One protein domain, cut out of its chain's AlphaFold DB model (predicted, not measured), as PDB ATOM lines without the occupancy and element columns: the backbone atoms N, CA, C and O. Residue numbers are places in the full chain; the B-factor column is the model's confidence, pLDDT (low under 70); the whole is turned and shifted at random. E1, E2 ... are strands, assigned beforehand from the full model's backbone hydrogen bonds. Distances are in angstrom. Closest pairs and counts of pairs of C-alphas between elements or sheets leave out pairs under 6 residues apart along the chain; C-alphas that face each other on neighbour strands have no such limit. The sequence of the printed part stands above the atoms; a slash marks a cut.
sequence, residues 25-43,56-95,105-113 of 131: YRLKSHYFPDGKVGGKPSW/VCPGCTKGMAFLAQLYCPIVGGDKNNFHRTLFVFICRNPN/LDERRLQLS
ATOM      1  N   TYR A  25     -36.643  16.401  52.667       90.25
ATOM      2  CA  TYR A  25     -36.055  15.294  51.909       90.25
ATOM      3  C   TYR A  25     -37.017  14.731  50.856       90.25
ATOM      4  O   TYR A  25     -36.544  14.304  49.802       90.25
ATOM      5  N   ARG A  26     -38.336  14.800  51.091       90.00
ATOM      6  CA  ARG A  26     -39.386  14.339  50.167       90.00
ATOM      7  C   ARG A  26     -39.364  15.083  48.839       90.00
ATOM      8  O   ARG A  26     -39.797  14.553  47.824       90.00
ATOM      9  N   LEU A  27     -38.797  16.289  48.815       90.38
ATOM     10  CA  LEU A  27     -38.655  17.093  47.605       90.38
ATOM     11  C   LEU A  27     -37.443  16.697  46.751       90.38
ATOM     12  O   LEU A  27     -37.197  17.355  45.742       90.38
ATOM     13  N   LYS A  28     -36.645  15.683  47.113       88.56
ATOM     14  CA  LYS A  28     -35.509  15.221  46.292       88.56
ATOM     15  C   LYS A  28     -35.988  14.333  45.138       88.56
ATOM     16  O   LYS A  28     -36.992  13.643  45.250       88.56
ATOM     17  N   SER A  29     -35.239  14.320  44.034       85.75
ATOM     18  CA  SER A  29     -35.626  13.628  42.792       85.75
ATOM     19  C   SER A  29     -35.944  12.143  42.973       85.75
ATOM     20  O   SER A  29     -36.929  11.666  42.426       85.75
ATOM     21  N   HIS A  30     -35.161  11.424  43.781       83.62
ATOM     22  CA  HIS A  30     -35.338   9.982  43.976       83.62
ATOM     23  C   HIS A  30     -36.590   9.597  44.787       83.62
ATOM     24  O   HIS A  30     -36.898   8.412  44.886       83.62
ATOM     25  N   TYR A  31     -37.276  10.569  45.400       86.69
ATOM     26  CA  TYR A  31     -38.562  10.355  46.070       86.69
ATOM     27  C   TYR A  31     -39.759  10.649  45.161       86.69
ATOM     28  O   TYR A  31     -40.884  10.477  45.608       86.69
ATOM     29  N   PHE A  32     -39.529  11.074  43.910       81.56
ATOM     30  CA  PHE A  32     -40.579  11.383  42.933       81.56
ATOM     31  C   PHE A  32     -41.701  12.258  43.523       81.56
ATOM     32  O   PHE A  32     -42.846  11.822  43.583       81.56
ATOM     33  N   PRO A  33     -41.388  13.480  43.996       85.75
ATOM     34  CA  PRO A  33     -42.377  14.336  44.644       85.75
ATOM     35  C   PRO A  33     -43.577  14.591  43.730       85.75
ATOM     36  O   PRO A  33     -43.394  15.028  42.591       85.75
ATOM     37  N   ASP A  34     -44.787  14.395  44.263       85.00
ATOM     38  CA  ASP A  34     -46.045  14.591  43.527       85.00
ATOM     39  C   ASP A  34     -46.171  16.012  42.955       85.00
ATOM     40  O   ASP A  34     -46.664  16.225  41.845       85.00
ATOM     41  N   GLY A  35     -45.652  16.997  43.688       88.75
ATOM     42  CA  GLY A  35     -45.550  18.375  43.242       88.75
ATOM     43  C   GLY A  35     -44.544  19.171  44.066       88.75
ATOM     44  O   GLY A  35     -44.172  18.793  45.176       88.75
ATOM     45  N   LYS A  36     -44.069  20.281  43.502       92.00
ATOM     46  CA  LYS A  36     -43.205  21.248  44.191       92.00
ATOM     47  C   LYS A  36     -43.377  22.620  43.567       92.00
ATOM     48  O   LYS A  36     -43.436  22.723  42.346       92.00
ATOM     49  N   VAL A  37     -43.375  23.660  44.393       92.75
ATOM     50  CA  VAL A  37     -43.397  25.059  43.957       92.75
ATOM     51  C   VAL A  37     -42.124  25.749  44.443       92.75
ATOM     52  O   VAL A  37     -41.769  25.659  45.615       92.75
ATOM     53  N   GLY A  38     -41.422  26.420  43.534       90.94
ATOM     54  CA  GLY A  38     -40.205  27.176  43.815       90.94
ATOM     55  C   GLY A  38     -38.961  26.341  44.153       90.94
ATOM     56  O   GLY A  38     -38.936  25.107  44.116       90.94
ATOM     57  N   GLY A  39     -37.872  27.048  44.466       90.62
ATOM     58  CA  GLY A  39     -36.562  26.449  44.723       90.62
ATOM     59  C   GLY A  39     -35.883  25.926  43.451       90.62
ATOM     60  O   GLY A  39     -36.011  26.510  42.378       90.62
ATOM     61  N   LYS A  40     -35.115  24.836  43.580       89.75
ATOM     62  CA  LYS A  40     -34.471  24.151  42.444       89.75
ATOM     63  C   LYS A  40     -35.335  22.970  41.969       89.75
ATOM     64  O   LYS A  40     -35.852  22.258  42.834       89.75
ATOM     65  N   PRO A  41     -35.462  22.722  40.656       89.94
ATOM     66  CA  PRO A  41     -36.184  21.563  40.135       89.94
ATOM     67  C   PRO A  41     -35.568  20.253  40.633       89.94
ATOM     68  O   PRO A  41     -34.352  20.135  40.802       89.94
ATOM     69  N   SER A  42     -36.418  19.258  40.865       91.00
ATOM     70  CA  SER A  42     -36.017  17.905  41.242       91.00
ATOM     71  C   SER A  42     -36.030  17.033  39.995       91.00
ATOM     72  O   SER A  42     -37.015  16.364  39.698       91.00
ATOM     73  N   TRP A  43     -34.941  17.096  39.231       86.75
ATOM     74  CA  TRP A  43     -34.843  16.452  37.924       86.75
ATOM     75  C   TRP A  43     -35.036  14.941  37.990       86.75
ATOM     76  O   TRP A  43     -34.372  14.259  38.769       86.75
ATOM     77  N   VAL A  56     -34.002  30.212  28.617       87.94
ATOM     78  CA  VAL A  56     -34.141  31.657  28.390       87.94
ATOM     79  C   VAL A  56     -35.540  32.021  27.913       87.94
ATOM     80  O   VAL A  56     -36.190  31.300  27.164       87.94
ATOM     81  N   CYS A  57     -36.012  33.193  28.329       85.06
ATOM     82  CA  CYS A  57     -37.293  33.712  27.885       85.06
ATOM     83  C   CYS A  57     -37.232  34.042  26.387       85.06
ATOM     84  O   CYS A  57     -36.398  34.863  25.998       85.06
ATOM     85  N   PRO A  58     -38.159  33.542  25.554       82.00
ATOM     86  CA  PRO A  58     -38.146  33.826  24.120       82.00
ATOM     87  C   PRO A  58     -38.392  35.310  23.801       82.00
ATOM     88  O   PRO A  58     -37.977  35.796  22.757       82.00
ATOM     89  N   GLY A  59     -39.044  36.054  24.703       83.81
ATOM     90  CA  GLY A  59     -39.359  37.470  24.494       83.81
ATOM     91  C   GLY A  59     -38.247  38.450  24.884       83.81
ATOM     92  O   GLY A  59     -38.166  39.528  24.306       83.81
ATOM     93  N   CYS A  60     -37.412  38.128  25.878       87.38
ATOM     94  CA  CYS A  60     -36.360  39.048  26.343       87.38
ATOM     95  C   CYS A  60     -34.983  38.415  26.528       87.38
ATOM     96  O   CYS A  60     -34.113  39.078  27.084       87.38
ATOM     97  N   THR A  61     -34.829  37.142  26.152       89.06
ATOM     98  CA  THR A  61     -33.600  36.331  26.224       89.06
ATOM     99  C   THR A  61     -32.952  36.222  27.609       89.06
ATOM    100  O   THR A  61     -31.880  35.642  27.759       89.06
ATOM    101  N   LYS A  62     -33.617  36.713  28.661       89.69
ATOM    102  CA  LYS A  62     -33.177  36.565  30.054       89.69
ATOM    103  C   LYS A  62     -33.516  35.178  30.587       89.69
ATOM    104  O   LYS A  62     -34.575  34.641  30.264       89.69
ATOM    105  N   GLY A  63     -32.673  34.661  31.480       89.81
ATOM    106  CA  GLY A  63     -32.906  33.389  32.163       89.81
ATOM    107  C   GLY A  63     -34.257  33.335  32.884       89.81
ATOM    108  O   GLY A  63     -34.656  34.277  33.584       89.81
ATOM    109  N   MET A  64     -34.966  32.226  32.701       88.56
ATOM    110  CA  MET A  64     -36.238  31.924  33.348       88.56
ATOM    111  C   MET A  64     -36.006  31.326  34.739       88.56
ATOM    112  O   MET A  64     -34.956  30.758  35.036       88.56
ATOM    113  N   ALA A  65     -36.989  31.481  35.622       89.94
ATOM    114  CA  ALA A  65     -36.961  30.921  36.966       89.94
ATOM    115  C   ALA A  65     -37.856  29.684  37.042       89.94
ATOM    116  O   ALA A  65     -38.935  29.665  36.451       89.94
ATOM    117  N   PHE A  66     -37.427  28.675  37.799       90.88
ATOM    118  CA  PHE A  66     -38.273  27.532  38.121       90.88
ATOM    119  C   PHE A  66     -39.466  27.990  38.964       90.88
ATOM    120  O   PHE A  66     -39.286  28.623  40.007       90.88
ATOM    121  N   LEU A  67     -40.675  27.672  38.504       90.88
ATOM    122  CA  LEU A  67     -41.918  28.000  39.189       90.88
ATOM    123  C   LEU A  67     -42.483  26.777  39.901       90.88
ATOM    124  O   LEU A  67     -42.759  26.845  41.096       90.88
ATOM    125  N   ALA A  68     -42.657  25.670  39.182       91.25
ATOM    126  CA  ALA A  68     -43.272  24.473  39.734       91.25
ATOM    127  C   ALA A  68     -42.868  23.206  38.979       91.25
ATOM    128  O   ALA A  68     -42.472  23.259  37.816       91.25
ATOM    129  N   GLN A  69     -43.014  22.057  39.632       90.06
ATOM    130  CA  GLN A  69     -43.019  20.752  38.981       90.06
ATOM    131  C   GLN A  69     -44.242  19.951  39.422       90.06
ATOM    132  O   GLN A  69     -44.699  20.086  40.561       90.06
ATOM    133  N   LEU A  70     -44.729  19.099  38.529       87.88
ATOM    134  CA  LEU A  70     -45.885  18.236  38.740       87.88
ATOM    135  C   LEU A  70     -45.542  16.834  38.253       87.88
ATOM    136  O   LEU A  70     -45.133  16.655  37.103       87.88
ATOM    137  N   TYR A  71     -45.715  15.845  39.116       85.69
ATOM    138  CA  TYR A  71     -45.630  14.451  38.724       85.69
ATOM    139  C   TYR A  71     -46.941  14.040  38.040       85.69
ATOM    140  O   TYR A  71     -48.037  14.262  38.549       85.69
ATOM    141  N   CYS A  72     -46.842  13.494  36.831       82.19
ATOM    142  CA  CYS A  72     -47.974  13.215  35.948       82.19
ATOM    143  C   CYS A  72     -47.863  11.796  35.373       82.19
ATOM    144  O   CYS A  72     -47.548  11.648  34.187       82.19
ATOM    145  N   PRO A  73     -48.084  10.749  36.187       74.88
ATOM    146  CA  PRO A  73     -47.929   9.374  35.737       74.88
ATOM    147  C   PRO A  73     -48.908   9.028  34.610       74.88
ATOM    148  O   PRO A  73     -50.062   9.461  34.607       74.88
ATOM    149  N   ILE A  74     -48.459   8.214  33.651       69.81
ATOM    150  CA  ILE A  74     -49.318   7.728  32.564       69.81
ATOM    151  C   ILE A  74     -50.061   6.480  33.046       69.81
ATOM    152  O   ILE A  74     -49.490   5.396  33.147       69.81
ATOM    153  N   VAL A  75     -51.355   6.627  33.332       65.06
ATOM    154  CA  VAL A  75     -52.225   5.503  33.707       65.06
ATOM    155  C   VAL A  75     -52.575   4.696  32.452       65.06
ATOM    156  O   VAL A  75     -53.151   5.233  31.510       65.06
ATOM    157  N   GLY A  76     -52.226   3.405  32.437       61.16
ATOM    158  CA  GLY A  76     -52.494   2.499  31.309       61.16
ATOM    159  C   GLY A  76     -51.426   2.482  30.206       61.16
ATOM    160  O   GLY A  76     -51.663   1.894  29.155       61.16
ATOM    161  N   GLY A  77     -50.270   3.121  30.430       59.44
ATOM    162  CA  GLY A  77     -49.097   3.032  29.553       59.44
ATOM    163  C   GLY A  77     -48.276   1.750  29.754       59.44
ATOM    164  O   GLY A  77     -48.586   0.921  30.610       59.44
ATOM    165  N   ASP A  78     -47.215   1.596  28.961       58.12
ATOM    166  CA  ASP A  78     -46.273   0.474  29.058       58.12
ATOM    167  C   ASP A  78     -45.657   0.377  30.471       58.12
ATOM    168  O   ASP A  78     -45.315   1.396  31.083       58.12
ATOM    169  N   LYS A  79     -45.486  -0.845  30.996       57.41
ATOM    170  CA  LYS A  79     -45.034  -1.113  32.384       57.41
ATOM    171  C   LYS A  79     -43.665  -0.506  32.701       57.41
ATOM    172  O   LYS A  79     -43.317  -0.311  33.860       57.41
ATOM    173  N   ASN A  80     -42.912  -0.200  31.655       55.53
ATOM    174  CA  ASN A  80     -41.544   0.280  31.703       55.53
ATOM    175  C   ASN A  80     -41.426   1.810  31.615       55.53
ATOM    176  O   ASN A  80     -40.308   2.315  31.556       55.53
ATOM    177  N   ASN A  81     -42.535   2.561  31.543       55.84
ATOM    178  CA  ASN A  81     -42.463   3.989  31.229       55.84
ATOM    179  C   ASN A  81     -43.613   4.823  31.827       55.84
ATOM    180  O   ASN A  81     -44.392   5.459  31.113       55.84
ATOM    181  N   PHE A  82     -43.737   4.789  33.155       66.19
ATOM    182  CA  PHE A  82     -44.854   5.406  33.875       66.19
ATOM    183  C   PHE A  82     -44.504   6.722  34.583       66.19
ATOM    184  O   PHE A  82     -45.415   7.493  34.879       66.19
ATOM    185  N   HIS A  83     -43.221   7.014  34.832       75.81
ATOM    186  CA  HIS A  83     -42.810   8.252  35.492       75.81
ATOM    187  C   HIS A  83     -42.656   9.391  34.479       75.81
ATOM    188  O   HIS A  83     -41.769   9.376  33.624       75.81
ATOM    189  N   ARG A  84     -43.493  10.418  34.617       79.81
ATOM    190  CA  ARG A  84     -43.393  11.660  33.854       79.81
ATOM    191  C   ARG A  84     -43.524  12.832  34.807       79.81
ATOM    192  O   ARG A  84     -44.415  12.846  35.648       79.81
ATOM    193  N   THR A  85     -42.673  13.830  34.620       84.06
ATOM    194  CA  THR A  85     -42.737  15.081  35.374       84.06
ATOM    195  C   THR A  85     -42.830  16.244  34.400       84.06
ATOM    196  O   THR A  85     -42.113  16.285  33.398       84.06
ATOM    197  N   LEU A  86     -43.739  17.170  34.682       86.00
ATOM    198  CA  LEU A  86     -43.804  18.474  34.037       86.00
ATOM    199  C   LEU A  86     -43.018  19.467  34.880       86.00
ATOM    200  O   LEU A  86     -43.228  19.547  36.089       86.00
ATOM    201  N   PHE A  87     -42.140  20.228  34.239       87.62
ATOM    202  CA  PHE A  87     -41.440  21.349  34.852       87.62
ATOM    203  C   PHE A  87     -41.963  22.637  34.237       87.62
ATOM    204  O   PHE A  87     -42.159  22.704  33.029       87.62
ATOM    205  N   VAL A  88     -42.189  23.642  35.075       88.38
ATOM    206  CA  VAL A  88     -42.699  24.947  34.673       88.38
ATOM    207  C   VAL A  88     -41.658  25.998  35.011       88.38
ATOM    208  O   VAL A  88     -41.282  26.170  36.174       88.38
ATOM    209  N   PHE A  89     -41.230  26.728  33.989       89.31
ATOM    210  CA  PHE A  89     -40.339  27.874  34.107       89.31
ATOM    211  C   PHE A  89     -41.083  29.146  33.709       89.31
ATOM    212  O   PHE A  89     -41.927  29.112  32.819       89.31
ATOM    213  N   ILE A  90     -40.754  30.272  34.342       88.75
ATOM    214  CA  ILE A  90     -41.394  31.566  34.083       88.75
ATOM    215  C   ILE A  90     -40.366  32.690  33.923       88.75
ATOM    216  O   ILE A  90     -39.346  32.748  34.616       88.75
ATOM    217  N   CYS A  91     -40.643  33.628  33.018       89.00
ATOM    218  CA  CYS A  91     -39.875  34.865  32.923       89.00
ATOM    219  C   CYS A  91     -40.253  35.829  34.060       89.00
ATOM    220  O   CYS A  91     -41.425  36.133  34.260       89.00
ATOM    221  N   ARG A  92     -39.253  36.375  34.759       88.25
ATOM    222  CA  ARG A  92     -39.456  37.363  35.839       88.25
ATOM    223  C   ARG A  92     -39.542  38.814  35.351       88.25
ATOM    224  O   ARG A  92     -39.658  39.725  36.162       88.25
ATOM    225  N   ASN A  93     -39.436  39.053  34.043       86.88
ATOM    226  CA  ASN A  93     -39.550  40.394  33.481       86.88
ATOM    227  C   ASN A  93     -41.037  40.772  33.345       86.88
ATOM    228  O   ASN A  93     -41.721  40.183  32.503       86.88
ATOM    229  N   PRO A  94     -41.543  41.771  34.091       83.75
ATOM    230  CA  PRO A  94     -42.963  42.131  34.075       83.75
ATOM    231  C   PRO A  94     -43.437  42.631  32.708       83.75
ATOM    232  O   PRO A  94     -44.626  42.559  32.403       83.75
ATOM    233  N   ASN A  95     -42.526  43.115  31.858       84.19
ATOM    234  CA  ASN A  95     -42.867  43.515  30.496       84.19
ATOM    235  C   ASN A  95     -43.154  42.302  29.600       84.19
ATOM    236  O   ASN A  95     -43.954  42.418  28.681       84.19
ATOM    237  N   LEU A 105     -44.769  29.379  29.278       44.69
ATOM    238  CA  LEU A 105     -44.577  28.071  29.893       44.69
ATOM    239  C   LEU A 105     -43.718  27.215  28.955       44.69
ATOM    240  O   LEU A 105     -44.175  26.833  27.881       44.69
ATOM    241  N   ASP A 106     -42.479  26.923  29.347       47.81
ATOM    242  CA  ASP A 106     -41.712  25.851  28.706       47.81
ATOM    243  C   ASP A 106     -42.059  24.530  29.406       47.81
ATOM    244  O   ASP A 106     -41.622  24.283  30.532       47.81
ATOM    245  N   GLU A 107     -42.904  23.715  28.771       49.22
ATOM    246  CA  GLU A 107     -43.243  22.370  29.236       49.22
ATOM    247  C   GLU A 107     -42.205  21.356  28.748       49.22
ATOM    248  O   GLU A 107     -42.402  20.661  27.744       49.22
ATOM    249  N   ARG A 108     -41.115  21.185  29.497       52.22
ATOM    250  CA  ARG A 108     -40.176  20.099  29.197       52.22
ATOM    251  C   ARG A 108     -40.671  18.786  29.788       52.22
ATOM    252  O   ARG A 108     -40.715  18.590  31.002       52.22
ATOM    253  N   ARG A 109     -41.069  17.880  28.893       51.47
ATOM    254  CA  ARG A 109     -41.437  16.498  29.212       51.47
ATOM    255  C   ARG A 109     -40.157  15.681  29.367       51.47
ATOM    256  O   ARG A 109     -39.500  15.374  28.380       51.47
ATOM    257  N   LEU A 110     -39.831  15.303  30.599       52.94
ATOM    258  CA  LEU A 110     -38.847  14.256  30.870       52.94
ATOM    259  C   LEU A 110     -39.604  12.970  31.182       52.94
ATOM    260  O   LEU A 110     -40.413  12.916  32.113       52.94
ATOM    261  N   GLN A 111     -39.361  11.960  30.358       47.53
ATOM    262  CA  GLN A 111     -39.964  10.645  30.463       47.53
ATOM    263  C   GLN A 111     -38.836   9.637  30.678       47.53
ATOM    264  O   GLN A 111     -37.960   9.501  29.824       47.53
ATOM    265  N   LEU A 112     -38.826   8.981  31.841       42.12
ATOM    266  CA  LEU A 112     -37.844   7.941  32.137       42.12
ATOM    267  C   LEU A 112     -38.390   6.599  31.639       42.12
ATOM    268  O   LEU A 112     -39.332   6.058  32.218       42.12
ATOM    269  N   SER A 113     -37.785   6.053  30.582       42.16
ATOM    270  CA  SER A 113     -37.885   4.616  30.323       42.16
ATOM    271  C   SER A 113     -37.133   3.861  31.422       42.16
ATOM    272  O   SER A 113     -36.252   4.428  32.070       42.16
TER     273      SER A 113
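What this domain is: This is residues 25 to 43, 56 to 95 and 105 to 113 of the 131 residues of an uncharacterized protein of Steinernema carpocapsae (UniProt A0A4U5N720). With little regular structure, this is one small antiparallel sheet, E1 E2 E3 E4, with the long hairpin of E2 and E3 in its middle and short strands at its edges. Loop residues 72 to 83 reach beyond one end of the hairpin, residues 91 to 95 beyond the other. The printed part has 68 residues and no named helix; it is all strand, with 21 residues in named elements. It is loose, with a radius of gyration of the C-alphas of 13.8 A, and only just elongated, spanning 44 by 26 by 15 A.

How they stand to each other: Edge strand E1, residues 35 to 37, is antiparallel to E2, residues 65 to 71, at 166 degrees; N 69 and O 36 are 2.8 A apart. E2 forms a hairpin with E3, residues 84 to 90, at 159 degrees; N 88 and O 68 are 2.8 A apart. E3 is antiparallel to edge strand E4, residues 108 to 111, at 164 degrees; N 85 and O 110 are 3.5 A apart.

Where its parts are: E1 begins at C-alpha 35 (-45.550, 18.375, 43.242) and is 7.1 A long. E2 is 18.7 A, E3 20.0 A. E4, 9.5 A, ends at C-alpha 111 (-39.964, 10.645, 30.463).

The domain as a whole: Lys 79 and Asn 95 have the farthest C-alphas, 44.7 A. Cuts leave gaps of 18.0 A between C-alphas 43 and 56 and 15.6 A between C-alphas 95 and 105. The link E2 to E3 is long. Residues 74 to 82 and 105 to 113 have pLDDT under 70.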